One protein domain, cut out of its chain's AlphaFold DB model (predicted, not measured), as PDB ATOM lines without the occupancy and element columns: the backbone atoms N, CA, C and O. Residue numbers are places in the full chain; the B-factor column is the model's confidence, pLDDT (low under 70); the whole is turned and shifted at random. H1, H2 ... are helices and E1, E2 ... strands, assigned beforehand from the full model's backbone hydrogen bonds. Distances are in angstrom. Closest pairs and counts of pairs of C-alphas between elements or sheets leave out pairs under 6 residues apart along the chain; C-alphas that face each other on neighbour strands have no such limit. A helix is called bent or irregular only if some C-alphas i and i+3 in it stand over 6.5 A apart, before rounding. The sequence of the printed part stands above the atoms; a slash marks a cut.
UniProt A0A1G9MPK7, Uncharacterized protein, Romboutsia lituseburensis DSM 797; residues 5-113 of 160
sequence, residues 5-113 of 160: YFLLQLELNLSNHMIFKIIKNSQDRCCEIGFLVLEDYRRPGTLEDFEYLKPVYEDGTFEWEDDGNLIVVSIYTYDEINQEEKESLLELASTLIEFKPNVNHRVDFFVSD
ATOM      1  N   TYR A   5     427.040 305.774 414.189       90.31
ATOM      2  CA  TYR A   5     426.683 306.840 413.248       90.31
ATOM      3  C   TYR A   5     427.931 307.314 412.497       90.31
ATOM      4  O   TYR A   5     429.058 307.093 412.949       90.31
ATOM      5  N   PHE A   6     427.734 307.971 411.358       94.75
ATOM      6  CA  PHE A   6     428.819 308.543 410.569       94.75
ATOM      7  C   PHE A   6     428.837 310.066 410.688       94.75
ATOM      8  O   PHE A   6     427.792 310.705 410.800       94.75
ATOM      9  N   LEU A   7     430.038 310.635 410.668       93.19
ATOM     10  CA  LEU A   7     430.284 312.064 410.531       93.19
ATOM     11  C   LEU A   7     431.160 312.295 409.305       93.19
ATOM     12  O   LEU A   7     432.096 311.534 409.056       93.19
ATOM     13  N   LEU A   8     430.868 313.367 408.579       93.75
ATOM     14  CA  LEU A   8     431.711 313.859 407.500       93.75
ATOM     15  C   LEU A   8     432.499 315.060 408.015       93.75
ATOM     16  O   LEU A   8     431.913 316.029 408.497       93.75
ATOM     17  N   GLN A   9     433.822 314.991 407.924       92.06
ATOM     18  CA  GLN A   9     434.716 316.100 408.247       92.06
ATOM     19  C   GLN A   9     435.302 316.649 406.949       92.06
ATOM     20  O   GLN A   9     435.911 315.895 406.200       92.06
ATOM     21  N   LEU A  10     435.111 317.938 406.671       91.19
ATOM     22  CA  LEU A  10     435.616 318.578 405.456       91.19
ATOM     23  C   LEU A  10     437.149 318.683 405.478       91.19
ATOM     24  O   LEU A  10     437.713 319.198 406.440       91.19
ATOM     25  N   GLU A  11     437.791 318.221 404.406       90.62
ATOM     26  CA  GLU A  11     439.252 318.208 404.230       90.62
ATOM     27  C   GLU A  11     439.724 318.890 402.954       90.62
ATOM     28  O   GLU A  11     440.867 319.336 402.901       90.62
ATOM     29  N   LEU A  12     438.872 318.938 401.925       90.19
ATOM     30  CA  LEU A  12     439.110 319.742 400.738       90.19
ATOM     31  C   LEU A  12     437.836 320.478 400.301       90.19
ATOM     32  O   LEU A  12     436.795 319.834 400.206       90.19
ATOM     33  N   ASN A  13     437.891 321.774 399.983       90.12
ATOM     34  CA  ASN A  13     436.787 322.506 399.352       90.12
ATOM     35  C   ASN A  13     437.290 323.457 398.263       90.12
ATOM     36  O   ASN A  13     437.781 324.541 398.552       90.12
ATOM     37  N   LEU A  14     437.082 323.070 397.006       89.19
ATOM     38  CA  LEU A  14     437.436 323.832 395.807       89.19
ATOM     39  C   LEU A  14     436.184 324.267 395.030       89.19
ATOM     40  O   LEU A  14     436.167 324.292 393.796       89.19
ATOM     41  N   SER A  15     435.109 324.602 395.750       84.44
ATOM     42  CA  SER A  15     433.787 324.990 395.230       84.44
ATOM     43  C   SER A  15     433.024 323.878 394.498       84.44
ATOM     44  O   SER A  15     431.953 323.484 394.948       84.44
ATOM     45  N   ASN A  16     433.547 323.373 393.376       88.94
ATOM     46  CA  ASN A  16     432.918 322.285 392.606       88.94
ATOM     47  C   ASN A  16     433.395 320.903 393.062       88.94
ATOM     48  O   ASN A  16     432.833 319.893 392.656       88.94
ATOM     49  N   HIS A  17     434.431 320.862 393.896       91.94
ATOM     50  CA  HIS A  17     435.045 319.639 394.381       91.94
ATOM     51  C   HIS A  17     435.164 319.727 395.890       91.94
ATOM     52  O   HIS A  17     435.745 320.680 396.407       91.94
ATOM     53  N   MET A  18     434.617 318.747 396.596       93.44
ATOM     54  CA  MET A  18     434.744 318.654 398.044       93.44
ATOM     55  C   MET A  18     435.230 317.265 398.430       93.44
ATOM     56  O   MET A  18     434.750 316.269 397.896       93.44
ATOM     57  N   ILE A  19     436.167 317.190 399.366       94.94
ATOM     58  CA  ILE A  19     436.642 315.931 399.935       94.94
ATOM     59  C   ILE A  19     436.365 315.960 401.429       94.94
ATOM     60  O   ILE A  19     436.746 316.901 402.127       94.94
ATOM     61  N   PHE A  20     435.724 314.911 401.924       94.81
ATOM     62  CA  PHE A  20     435.416 314.728 403.332       94.81
ATOM     63  C   PHE A  20     436.067 313.452 403.848       94.81
ATOM     64  O   PHE A  20     435.986 312.413 403.197       94.81
ATOM     65  N   LYS A  21     436.636 313.488 405.050       94.88
ATOM     66  CA  LYS A  21     436.899 312.277 405.834       94.88
ATOM     67  C   LYS A  21     435.588 311.693 406.341       94.88
ATOM     68  O   LYS A  21     434.734 312.424 406.845       94.88
ATOM     69  N   ILE A  22     435.463 310.371 406.269       96.81
ATOM     70  CA  ILE A  22     434.335 309.621 406.823       96.81
ATOM     71  C   ILE A  22     434.752 309.055 408.175       96.81
ATOM     72  O   ILE A  22     435.617 308.179 408.269       96.81
ATOM     73  N   ILE A  23     434.111 309.537 409.232       95.56
ATOM     74  CA  ILE A  23     434.361 309.111 410.606       95.56
ATOM     75  C   ILE A  23     433.192 308.253 411.071       95.56
ATOM     76  O   ILE A  23     432.062 308.725 411.184       95.56
ATOM     77  N   LYS A  24     433.470 306.994 411.396       95.25
ATOM     78  CA  LYS A  24     432.516 306.086 412.027       95.25
ATOM     79  C   LYS A  24     432.635 306.188 413.543       95.25
ATOM     80  O   LYS A  24     433.695 305.921 414.109       95.25
ATOM     81  N   ASN A  25     431.528 306.516 414.197       93.31
ATOM     82  CA  ASN A  25     431.412 306.577 415.649       93.31
ATOM     83  C   ASN A  25     430.517 305.451 416.156       93.31
ATOM     84  O   ASN A  25     429.350 305.362 415.782       93.31
ATOM     85  N   SER A  26     431.034 304.617 417.046       88.75
ATOM     86  CA  SER A  26     430.269 303.682 417.872       88.75
ATOM     87  C   SER A  26     430.449 304.033 419.352       88.75
ATOM     88  O   SER A  26     431.241 304.909 419.691       88.75
ATOM     89  N   GLN A  27     429.711 303.361 420.242       81.75
ATOM     90  CA  GLN A  27     429.730 303.654 421.686       81.75
ATOM     91  C   GLN A  27     431.144 303.669 422.296       81.75
ATOM     92  O   GLN A  27     431.403 304.482 423.177       81.75
ATOM     93  N   ASP A  28     432.057 302.840 421.779       81.50
ATOM     94  CA  ASP A  28     433.402 302.657 422.341       81.50
ATOM     95  C   ASP A  28     434.536 303.048 421.381       81.50
ATOM     96  O   ASP A  28     435.713 302.947 421.735       81.50
ATOM     97  N   ARG A  29     434.227 303.443 420.137       85.25
ATOM     98  CA  ARG A  29     435.254 303.663 419.112       85.25
ATOM     99  C   ARG A  29     434.870 304.763 418.135       85.25
ATOM    100  O   ARG A  29     433.786 304.757 417.566       85.25
ATOM    101  N   CYS A  30     435.825 305.646 417.881       89.06
ATOM    102  CA  CYS A  30     435.816 306.567 416.756       89.06
ATOM    103  C   CYS A  30     436.946 306.153 415.809       89.06
ATOM    104  O   CYS A  30     438.086 305.972 416.247       89.06
ATOM    105  N   CYS A  31     436.630 305.922 414.539       91.75
ATOM    106  CA  CYS A  31     437.628 305.597 413.528       91.75
ATOM    107  C   CYS A  31     437.297 306.247 412.191       91.75
ATOM    108  O   CYS A  31     436.157 306.221 411.734       91.75
ATOM    109  N   GLU A  32     438.326 306.793 411.554       94.25
ATOM    110  CA  GLU A  32     438.282 307.140 410.140       94.25
ATOM    111  C   GLU A  32     438.201 305.846 409.324       94.25
ATOM    112  O   GLU A  32     438.984 304.924 409.556       94.25
ATOM    113  N   ILE A  33     437.237 305.765 408.408       95.75
ATOM    114  CA  ILE A  33     437.003 304.567 407.586       95.75
ATOM    115  C   ILE A  33     437.195 304.815 406.089       95.75
ATOM    116  O   ILE A  33     437.037 303.885 405.301       95.75
ATOM    117  N   GLY A  34     437.492 306.055 405.694       96.62
ATOM    118  CA  GLY A  34     437.608 306.420 404.292       96.62
ATOM    119  C   GLY A  34     437.378 307.899 404.009       96.62
ATOM    120  O   GLY A  34     437.368 308.734 404.919       96.62
ATOM    121  N   PHE A  35     437.128 308.188 402.736       97.50
ATOM    122  CA  PHE A  35     436.843 309.514 402.206       97.50
ATOM    123  C   PHE A  35     435.598 309.521 401.318       97.50
ATOM    124  O   PHE A  35     435.308 308.555 400.617       97.50
ATOM    125  N   LEU A  36     434.886 310.642 401.319       97.50
ATOM    126  CA  LEU A  36     433.812 310.959 400.387       97.50
ATOM    127  C   LEU A  36     434.281 312.110 399.501       97.50
ATOM    128  O   LEU A  36     434.647 313.168 400.009       97.50
ATOM    129  N   VAL A  37     434.264 311.909 398.189       97.06
ATOM    130  CA  VAL A  37     434.606 312.914 397.180       97.06
ATOM    131  C   VAL A  37     433.328 313.319 396.467       97.06
ATOM    132  O   VAL A  37     432.676 312.483 395.856       97.06
ATOM    133  N   LEU A  38     432.964 314.592 396.547       95.38
ATOM    134  CA  LEU A  38     431.849 315.178 395.816       95.38
ATOM    135  C   LEU A  38     432.407 316.011 394.666       95.38
ATOM    136  O   LEU A  38     433.223 316.904 394.891       95.38
ATOM    137  N   GLU A  39     431.944 315.738 393.452       94.81
ATOM    138  CA  GLU A  39     432.310 316.469 392.242       94.81
ATOM    139  C   GLU A  39     431.057 316.961 391.513       94.81
ATOM    140  O   GLU A  39     430.179 316.187 391.133       94.81
ATOM    141  N   ASP A  40     430.990 318.272 391.303       92.88
ATOM    142  CA  ASP A  40     430.036 318.937 390.426       92.88
ATOM    143  C   ASP A  40     430.665 319.065 389.030       92.88
ATOM    144  O   ASP A  40     431.601 319.847 388.817       92.88
ATOM    145  N   TYR A  41     430.166 318.271 388.079       91.38
ATOM    146  CA  TYR A  41     430.751 318.150 386.740       91.38
ATOM    147  C   TYR A  41     430.490 319.401 385.885       91.38
ATOM    148  O   TYR A  41     431.181 319.638 384.892       91.38
ATOM    149  N   ARG A  42     429.515 320.242 386.264       89.81
ATOM    150  CA  ARG A  42     429.085 321.436 385.508       89.81
ATOM    151  C   ARG A  42     428.740 321.143 384.045       89.81
ATOM    152  O   ARG A  42     428.947 321.983 383.164       89.81
ATOM    153  N   ARG A  43     428.203 319.954 383.793       90.06
ATOM    154  CA  ARG A  43     427.652 319.521 382.509       90.06
ATOM    155  C   ARG A  43     426.461 318.591 382.744       90.06
ATOM    156  O   ARG A  43     426.397 317.958 383.801       90.06
ATOM    157  N   PRO A  44     425.550 318.469 381.768       89.88
ATOM    158  CA  PRO A  44     424.536 317.432 381.797       89.88
ATOM    159  C   PRO A  44     425.140 316.032 381.923       89.88
ATOM    160  O   PRO A  44     426.249 315.765 381.436       89.88
ATOM    161  N   GLY A  45     424.383 315.141 382.560       86.88
ATOM    162  CA  GLY A  45     424.657 313.710 382.510       86.88
ATOM    163  C   GLY A  45     424.481 313.168 381.092       86.88
ATOM    164  O   GLY A  45     423.685 313.672 380.302       86.88
ATOM    165  N   THR A  46     425.239 312.133 380.765       89.12
ATOM    166  CA  THR A  46     425.121 311.367 379.525       89.12
ATOM    167  C   THR A  46     424.864 309.905 379.863       89.12
ATOM    168  O   THR A  46     425.153 309.460 380.972       89.12
ATOM    169  N   LEU A  47     424.384 309.115 378.901       87.75
ATOM    170  CA  LEU A  47     424.193 307.676 379.106       87.75
ATOM    171  C   LEU A  47     425.494 306.948 379.513       87.75
ATOM    172  O   LEU A  47     425.454 305.945 380.223       87.75
ATOM    173  N   GLU A  48     426.656 307.467 379.109       88.19
ATOM    174  CA  GLU A  48     427.961 306.940 379.527       88.19
ATOM    175  C   GLU A  48     428.214 307.108 381.031       88.19
ATOM    176  O   GLU A  48     428.920 306.298 381.629       88.19
ATOM    177  N   ASP A  49     427.584 308.099 381.664       89.00
ATOM    178  CA  ASP A  49     427.649 308.313 383.108       89.00
ATOM    179  C   ASP A  49     426.721 307.348 383.882       89.00
ATOM    180  O   ASP A  49     426.775 307.286 385.107       89.00
ATOM    181  N   PHE A  50     425.884 306.551 383.212       88.12
ATOM    182  CA  PHE A  50     424.943 305.636 383.862       88.12
ATOM    183  C   PHE A  50     424.942 304.268 383.181       88.12
ATOM    184  O   PHE A  50     423.985 303.875 382.517       88.12
ATOM    185  N   GLU A  51     426.015 303.500 383.377       86.25
ATOM    186  CA  GLU A  51     426.186 302.190 382.733       86.25
ATOM    187  C   GLU A  51     425.018 301.225 382.998       86.25
ATOM    188  O   GLU A  51     424.587 300.512 382.096       86.25
ATOM    189  N   TYR A  52     424.424 301.268 384.195       84.94
ATOM    190  CA  TYR A  52     423.259 300.447 384.545       84.94
ATOM    191  C   TYR A  52     421.988 300.805 383.759       84.94
ATOM    192  O   TYR A  52     421.063 299.994 383.703       84.94
ATOM    193  N   LEU A  53     421.926 301.998 383.160       86.94
ATOM    194  CA  LEU A  53     420.821 302.419 382.303       86.94
ATOM    195  C   LEU A  53     421.036 302.023 380.843       86.94
ATOM    196  O   LEU A  53     420.041 301.880 380.141       86.94
ATOM    197  N   LYS A  54     422.276 301.776 380.386       87.19
ATOM    198  CA  LYS A  54     422.571 301.423 378.980       87.19
ATOM    199  C   LYS A  54     421.634 300.351 378.402       87.19
ATOM    200  O   LYS A  54     421.047 300.631 377.358       87.19
ATOM    201  N   PRO A  55     421.355 299.220 379.086       87.62
ATOM    202  CA  PRO A  55     420.466 298.187 378.548       87.62
ATOM    203  C   PRO A  55     419.032 298.657 378.250       87.62
ATOM    204  O   PRO A  55     418.346 298.042 377.441       87.62
ATOM    205  N   VAL A  56     418.561 299.727 378.897       85.69
ATOM    206  CA  VAL A  56     417.223 300.304 378.671       85.69
ATOM    207  C   VAL A  56     417.183 301.164 377.402       85.69
ATOM    208  O   VAL A  56     416.133 301.284 376.780       85.69
ATOM    209  N   TYR A  57     418.316 301.748 377.008       85.88
ATOM    210  CA  TYR A  57     418.434 302.641 375.849       85.88
ATOM    211  C   TYR A  57     419.005 301.936 374.604       85.88
ATOM    212  O   TYR A  57     418.944 302.481 373.504       85.88
ATOM    213  N   GLU A  58     419.545 300.721 374.752       79.81
ATOM    214  CA  GLU A  58     420.214 299.955 373.685       79.81
ATOM    215  C   GLU A  58     419.320 299.627 372.479       79.81
ATOM    216  O   GLU A  58     419.826 299.519 371.361       79.81
ATOM    217  N   ASP A  59     418.005 299.479 372.671       80.38
ATOM    218  CA  ASP A  59     417.073 299.161 371.582       80.38
ATOM    219  C   ASP A  59     416.538 300.400 370.833       80.38
ATOM    220  O   ASP A  59     415.821 300.257 369.840       80.38
ATOM    221  N   GLY A  60     416.922 301.608 371.271       75.69
ATOM    222  CA  GLY A  60     416.518 302.879 370.668       75.69
ATOM    223  C   GLY A  60     415.058 303.271 370.917       75.69
ATOM    224  O   GLY A  60     414.568 304.197 370.275       75.69
ATOM    225  N   THR A  61     414.349 302.587 371.824       81.19
ATOM    226  CA  THR A  61     412.960 302.927 372.189       81.19
ATOM    227  C   THR A  61     412.875 304.220 373.002       81.19
ATOM    228  O   THR A  61     411.859 304.912 372.958       81.19
ATOM    229  N   PHE A  62     413.940 304.550 373.733       81.62
ATOM    230  CA  PHE A  62     414.042 305.742 374.567       81.62
ATOM    231  C   PHE A  62     415.234 306.590 374.122       81.62
ATOM    232  O   PHE A  62     416.303 306.058 373.826       81.62
ATOM    233  N   GLU A  63     415.054 307.909 374.103       81.31
ATOM    234  CA  GLU A  63     416.139 308.873 373.922       81.31
ATOM    235  C   GLU A  63     416.531 309.450 375.286       81.31
ATOM    236  O   GLU A  63     415.690 309.633 376.167       81.31
ATOM    237  N   TRP A  64     417.826 309.698 375.489       82.88
ATOM    238  CA  TRP A  64     418.308 310.361 376.697       82.88
ATOM    239  C   TRP A  64     417.946 311.850 376.632       82.88
ATOM    240  O   TRP A  64     418.555 312.599 375.869       82.88
ATOM    241  N   GLU A  65     416.965 312.272 377.427       80.06
ATOM    242  CA  GLU A  65     416.441 313.649 377.437       80.06
ATOM    243  C   GLU A  65     416.797 314.426 378.717       80.06
ATOM    244  O   GLU A  65     416.140 315.407 379.056       80.06
ATOM    245  N   ASP A  66     417.824 313.996 379.448       78.88
ATOM    246  CA  ASP A  66     418.185 314.624 380.715       78.88
ATOM    247  C   ASP A  66     419.261 315.708 380.546       78.88
ATOM    248  O   ASP A  66     420.409 315.421 380.189       78.88
ATOM    249  N   ASP A  67     418.881 316.961 380.804       83.56
ATOM    250  CA  ASP A  67     419.754 318.137 380.774       83.56
ATOM    251  C   ASP A  67     420.229 318.580 382.172       83.56
ATOM    252  O   ASP A  67     420.961 319.569 382.301       83.56
ATOM    253  N   GLY A  68     419.856 317.832 383.216       85.88
ATOM    254  CA  GLY A  68     420.212 318.113 384.598       85.88
ATOM    255  C   GLY A  68     421.716 318.010 384.841       85.88
ATOM    256  O   GLY A  68     422.382 317.071 384.389       85.88
ATOM    257  N   ASN A  69     422.256 318.966 385.600       89.62
ATOM    258  CA  ASN A  69     423.677 318.999 385.936       89.62
ATOM    259  C   ASN A  69     424.090 317.738 386.707       89.62
ATOM    260  O   ASN A  69     423.426 317.368 387.674       89.62
ATOM    261  N   LEU A  70     425.192 317.105 386.306       92.00
ATOM    262  CA  LEU A  70     425.685 315.886 386.938       92.00
ATOM    263  C   LEU A  70     426.519 316.195 388.188       92.00
ATOM    264  O   LEU A  70     427.489 316.953 388.149       92.00
ATOM    265  N   ILE A  71     426.161 315.543 389.291       92.69
ATOM    266  CA  ILE A  71     426.920 315.531 390.539       92.69
ATOM    267  C   ILE A  71     427.262 314.088 390.883       92.69
ATOM    268  O   ILE A  71     426.381 313.245 391.037       92.69
ATOM    269  N   VAL A  72     428.545 313.798 391.037       93.94
ATOM    270  CA  VAL A  72     429.018 312.463 391.409       93.94
ATOM    271  C   VAL A  72     429.541 312.512 392.834       93.94
ATOM    272  O   VAL A  72     430.302 313.408 393.197       93.94
ATOM    273  N   VAL A  73     429.132 311.539 393.643       95.62
ATOM    274  CA  VAL A  73     429.715 311.300 394.961       95.62
ATOM    275  C   VAL A  73     430.425 309.954 394.952       95.62
ATOM    276  O   VAL A  73     429.788 308.913 394.850       95.62
ATOM    277  N   SER A  74     431.742 309.972 395.093       97.00
ATOM    278  CA  SER A  74     432.580 308.778 395.158       97.00
ATOM    279  C   SER A  74     433.005 308.524 396.599       97.00
ATOM    280  O   SER A  74     433.693 309.340 397.211       97.00
ATOM    281  N   ILE A  75     432.599 307.388 397.155       97.94
ATOM    282  CA  ILE A  75     432.915 306.976 398.522       97.94
ATOM    283  C   ILE A  75     434.013 305.917 398.474       97.94
ATOM    284  O   ILE A  75     433.801 304.817 397.970       97.94
ATOM    285  N   TYR A  76     435.177 306.247 399.023       98.06
ATOM    286  CA  TYR A  76     436.336 305.367 399.133       98.06
ATOM    287  C   TYR A  76     436.476 304.893 400.576       98.06
ATOM    288  O   TYR A  76     436.767 305.708 401.448       98.06
ATOM    289  N   THR A  77     436.298 303.602 400.843       97.56
ATOM    290  CA  THR A  77     436.536 303.001 402.164       97.56
ATOM    291  C   THR A  77     437.838 302.209 402.192       97.56
ATOM    292  O   THR A  77     438.310 301.730 401.162       97.56
ATOM    293  N   TYR A  78     438.437 302.078 403.375       96.12
ATOM    294  CA  TYR A  78     439.678 301.309 403.549       96.12
ATOM    295  C   TYR A  78     439.463 299.798 403.538       96.12
ATOM    296  O   TYR A  78     440.358 299.068 403.154       96.12
ATOM    297  N   ASP A  79     438.272 299.356 403.934       95.31
ATOM    298  CA  ASP A  79     437.863 297.956 403.969       95.31
ATOM    299  C   ASP A  79     436.432 297.834 403.425       95.31
ATOM    300  O   ASP A  79     435.714 298.833 403.269       95.31
ATOM    301  N   GLU A  80     435.992 296.600 403.172       95.62
ATOM    302  CA  GLU A  80     434.586 296.313 402.888       95.62
ATOM    303  C   GLU A  80     433.687 296.752 404.054       95.62
ATOM    304  O   GLU A  80     433.923 296.427 405.220       95.62
ATOM    305  N   ILE A  81     432.612 297.465 403.719       94.00
ATOM    306  CA  ILE A  81     431.549 297.843 404.651       94.00
ATOM    307  C   ILE A  81     430.313 296.976 404.421       94.00
ATOM    308  O   ILE A  81     430.051 296.502 403.314       94.00
ATOM    309  N   ASN A  82     429.523 296.770 405.469       94.12
ATOM    310  CA  ASN A  82     428.289 296.002 405.370       94.12
ATOM    311  C   ASN A  82     427.144 296.827 404.742       94.12
ATOM    312  O   ASN A  82     427.236 298.043 404.574       94.12
ATOM    313  N   GLN A  83     426.035 296.160 404.415       94.50
ATOM    314  CA  GLN A  83     424.898 296.789 403.737       94.50
ATOM    315  C   GLN A  83     424.254 297.939 404.542       94.50
ATOM    316  O   GLN A  83     423.914 298.959 403.954       94.50
ATOM    317  N   GLU A  84     424.143 297.820 405.869       93.25
ATOM    318  CA  GLU A  84     423.584 298.870 406.745       93.25
ATOM    319  C   GLU A  84     424.476 300.127 406.737       93.25
ATOM    320  O   GLU A  84     423.997 301.261 406.710       93.25
ATOM    321  N   GLU A  85     425.797 299.937 406.726       94.00
ATOM    322  CA  GLU A  85     426.770 301.029 406.598       94.00
ATOM    323  C   GLU A  85     426.684 301.701 405.232       94.00
ATOM    324  O   GLU A  85     426.681 302.930 405.152       94.00
ATOM    325  N   LYS A  86     426.573 300.900 404.169       95.38
ATOM    326  CA  LYS A  86     426.438 301.393 402.800       95.38
ATOM    327  C   LYS A  86     425.175 302.238 402.630       95.38
ATOM    328  O   LYS A  86     425.253 303.321 402.063       95.38
ATOM    329  N   GLU A  87     424.042 301.780 403.160       94.50
ATOM    330  CA  GLU A  87     422.771 302.520 403.148       94.50
ATOM    331  C   GLU A  87     422.870 303.838 403.926       94.50
ATOM    332  O   GLU A  87     422.443 304.877 403.428       94.50
ATOM    333  N   SER A  88     423.513 303.825 405.096       93.75
ATOM    334  CA  SER A  88     423.711 305.037 405.905       93.75
ATOM    335  C   SER A  88     424.598 306.074 405.201       93.75
ATOM    336  O   SER A  88     424.330 307.274 405.255       93.75
ATOM    337  N   LEU A  89     425.675 305.632 404.543       95.50
ATOM    338  CA  LEU A  89     426.551 306.521 403.778       95.50
ATOM    339  C   LEU A  89     425.877 307.029 402.499       95.50
ATOM    340  O   LEU A  89     426.102 308.177 402.122       95.50
ATOM    341  N   LEU A  90     425.031 306.210 401.867       94.06
ATOM    342  CA  LEU A  90     424.208 306.624 400.735       94.06
ATOM    343  C   LEU A  90     423.238 307.739 401.147       94.06
ATOM    344  O   LEU A  90     423.161 308.751 400.461       94.06
ATOM    345  N   GLU A  91     422.544 307.594 402.279       91.75
ATOM    346  CA  GLU A  91     421.635 308.624 402.802       91.75
ATOM    347  C   GLU A  91     422.371 309.943 403.085       91.75
ATOM    348  O   GLU A  91     421.916 311.020 402.687       91.75
ATOM    349  N   LEU A  92     423.556 309.866 403.703       92.06
ATOM    350  CA  LEU A  92     424.408 311.036 403.931       92.06
ATOM    351  C   LEU A  92     424.859 311.703 402.627       92.06
ATOM    352  O   LEU A  92     424.784 312.925 402.521       92.06
ATOM    353  N   ALA A  93     425.300 310.923 401.637       92.69
ATOM    354  CA  ALA A  93     425.687 311.438 400.327       92.69
ATOM    355  C   ALA A  93     424.507 312.122 399.623       92.69
ATOM    356  O   ALA A  93     424.652 313.247 399.150       92.69
ATOM    357  N   SER A  94     423.330 311.494 399.619       87.19
ATOM    358  CA  SER A  94     422.115 312.064 399.031       87.19
ATOM    359  C   SER A  94     421.712 313.377 399.704       87.19
ATOM    360  O   SER A  94     421.346 314.326 399.013       87.19
ATOM    361  N   THR A  95     421.870 313.486 401.026       87.00
ATOM    362  CA  THR A  95     421.547 314.709 401.788       87.00
ATOM    363  C   THR A  95     422.420 315.902 401.367       87.00
ATOM    364  O   THR A  95     421.969 317.047 401.405       87.00
ATOM    365  N   LEU A  96     423.660 315.666 400.916       86.38
ATOM    366  CA  LEU A  96     424.532 316.723 400.377       86.38
ATOM    367  C   LEU A  96     424.038 317.277 399.029       86.38
ATOM    368  O   LEU A  96     424.449 318.368 398.627       86.38
ATOM    369  N   ILE A  97     423.171 316.541 398.329       85.38
ATOM    370  CA  ILE A  97     422.734 316.836 396.959       85.38
ATOM    371  C   ILE A  97     421.262 317.265 396.900       85.38
ATOM    372  O   ILE A  97     420.910 318.080 396.049       85.38
ATOM    373  N   GLU A  98     420.418 316.766 397.811       73.00
ATOM    374  CA  GLU A  98     418.943 316.838 397.783       73.00
ATOM    375  C   GLU A  98     418.365 318.250 397.572       73.00
ATOM    376  O   GLU A  98     417.278 318.416 397.022       73.00
ATOM    377  N   PHE A  99     419.102 319.292 397.955       72.81
ATOM    378  CA  PHE A  99     418.651 320.680 397.847       72.81
ATOM    379  C   PHE A  99     418.962 321.351 396.502       72.81
ATOM    380  O   PHE A  99     418.520 322.481 396.276       72.81
ATOM    381  N   LYS A 100     419.734 320.712 395.614       74.75
ATOM    382  CA  LYS A 100     420.088 321.300 394.319       74.75
ATOM    383  C   LYS A 100     418.983 321.017 393.285       74.75
ATOM    384  O   LYS A 100     418.692 319.856 393.012       74.75
ATOM    385  N   PRO A 101     418.353 322.049 392.694       74.69
ATOM    386  CA  PRO A 101     417.331 321.845 391.672       74.69
ATOM    387  C   PRO A 101     417.955 321.343 390.364       74.69
ATOM    388  O   PRO A 101     419.044 321.781 390.000       74.69
ATOM    389  N   ASN A 102     417.226 320.494 389.632       81.50
ATOM    390  CA  ASN A 102     417.587 320.014 388.290       81.50
ATOM    391  C   ASN A 102     418.992 319.388 388.220       81.50
ATOM    392  O   ASN A 102     419.809 319.752 387.370       81.50
ATOM    393  N   VAL A 103     419.280 318.469 389.145       84.56
ATOM    394  CA  VAL A 103     420.539 317.718 389.166       84.56
ATOM    395  C   VAL A 103     420.304 316.234 388.955       84.56
ATOM    396  O   VAL A 103     419.385 315.647 389.526       84.56
ATOM    397  N   ASN A 104     421.215 315.633 388.204       86.81
ATOM    398  CA  ASN A 104     421.434 314.203 388.209       86.81
ATOM    399  C   ASN A 104     422.502 313.872 389.219       86.81
ATOM    400  O   ASN A 104     423.504 314.580 389.316       86.81
ATOM    401  N   HIS A 105     422.314 312.778 389.944       87.75
ATOM    402  CA  HIS A 105     423.345 312.317 390.847       87.75
ATOM    403  C   HIS A 105     423.588 310.828 390.756       87.75
ATOM    404  O   HIS A 105     422.686 310.033 390.495       87.75
ATOM    405  N   ARG A 106     424.842 310.471 391.002       89.81
ATOM    406  CA  ARG A 106     425.297 309.095 391.135       89.81
ATOM    407  C   ARG A 106     426.166 309.001 392.376       89.81
ATOM    408  O   ARG A 106     426.953 309.907 392.651       89.81
ATOM    409  N   VAL A 107     426.013 307.909 393.115       93.00
ATOM    410  CA  VAL A 107     426.864 307.599 394.262       93.00
ATOM    411  C   VAL A 107     427.602 306.301 393.976       93.00
ATOM    412  O   VAL A 107     426.977 305.253 393.819       93.00
ATOM    413  N   ASP A 108     428.925 306.379 393.927       94.31
ATOM    414  CA  ASP A 108     429.811 305.253 393.655       94.31
ATOM    415  C   ASP A 108     430.535 304.828 394.936       94.31
ATOM    416  O   ASP A 108     430.890 305.657 395.772       94.31
ATOM    417  N   PHE A 109     430.770 303.525 395.091       96.44
ATOM    418  CA  PHE A 109     431.475 302.958 396.241       96.44
ATOM    419  C   PHE A 109     432.716 302.201 395.781       96.44
ATOM    420  O   PHE A 109     432.636 301.345 394.899       96.44
ATOM    421  N   PHE A 110     433.836 302.466 396.441       97.06
ATOM    422  CA  PHE A 110     435.131 301.859 396.173       97.06
ATOM    423  C   PHE A 110     435.774 301.410 397.483       97.06
ATOM    424  O   PHE A 110     435.738 302.137 398.473       97.06
ATOM    425  N   VAL A 111     436.410 300.242 397.472       97.19
ATOM    426  CA  VAL A 111     437.327 299.813 398.535       97.19
ATOM    427  C   VAL A 111     438.750 300.037 398.027       97.19
ATOM    428  O   VAL A 111     439.052 299.668 396.890       97.19
ATOM    429  N   SER A 112     439.605 300.691 398.815       95.56
ATOM    430  CA  SER A 112     440.960 301.057 398.391       95.56
ATOM    431  C   SER A 112     441.995 300.879 399.503       95.56
ATOM    432  O   SER A 112     442.266 301.793 400.286       95.56
ATOM    433  N   ASP A 113     442.650 299.717 399.486       92.56
ATOM    434  CA  ASP A 113     443.817 299.418 400.327       92.56
ATOM    435  C   ASP A 113     444.989 300.369 400.016       92.56
ATOM    436  O   ASP A 113     445.723 300.792 400.907       92.56
TER     437      ASP A 113
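Overview. This is residues 5 to 113 of the 160 residues of an uncharacterized protein of Romboutsia lituseburensis DSM 797 (UniProt A0A1G9MPK7). A strongly twisted sheet of five strands curls round one helix, H2, which covers one of its faces; the other face has no named helix. Between E3 and E4 the chain makes an excursion with the short H1, whose residues 51 to 56 stick out. The printed part has 109 residues, in the order E1 E2 E3 H1 E4 H2 E5; the mixed sheet runs E1 E2 E3 E4 E5, and the class is mixed, helices and strands. The whole is only just loose, close to compact, with a radius of gyration of the C-alphas of 15.8 A, and elongated, spanning 54 by 29 by 24 A.

Along the chain. E3, residues 29 to 44, is 41.2 A long and bends by 53 degrees at residue 41. E2 is residues 17 to 26, 28.8 A, and E1 residues 5 to 13, 23.3 A, from C-alpha 5 at (426.683, 306.840, 413.248). E4 is residues 69 to 77, 26.2 A, and E5 residues 103 to 111, 26.3 A, ending at C-alpha 111 at (437.327, 299.813, 398.535). H2 is residues 83 to 95, 18.3 A. H1, residues 51 to 57, 10.4 A, is only just irregular: C-alphas 52 and 55 are 7.0 A apart.

Arrangement. E1, E2 and E3 form a meander, each strand the antiparallel neighbour of the one before, with N 7 and O 23 at 2.8 A and N 20 and O 36 at 2.8 A. E3 and E4 are antiparallel, with N 37 and O 74 at 2.8 A. E4 and E5 are parallel, with N 73 and O 106 at 2.9 A; with H2 they form a strand-helix-strand unit, two parallel strands with a helix between, its crossover right-handed. H2 is on the sheet; its closest C-alphas to E4 are Ala 93 and Val 73, 6.7 A. H1 is not on the sheet and is apart from H2. In H2 every O i to N i+4 pair is within hydrogen-bond range; in H1 0 of 3 are, beside 3 of 4 O i to N i+3 pairs.

Size, cuts and confidence. The C-alphas farthest apart, of Asp 28 and Gly 60, are 54.4 A apart. The printed part has no cut; the link from H1 to E4 is long. No printed residue is under 70 in pLDDT.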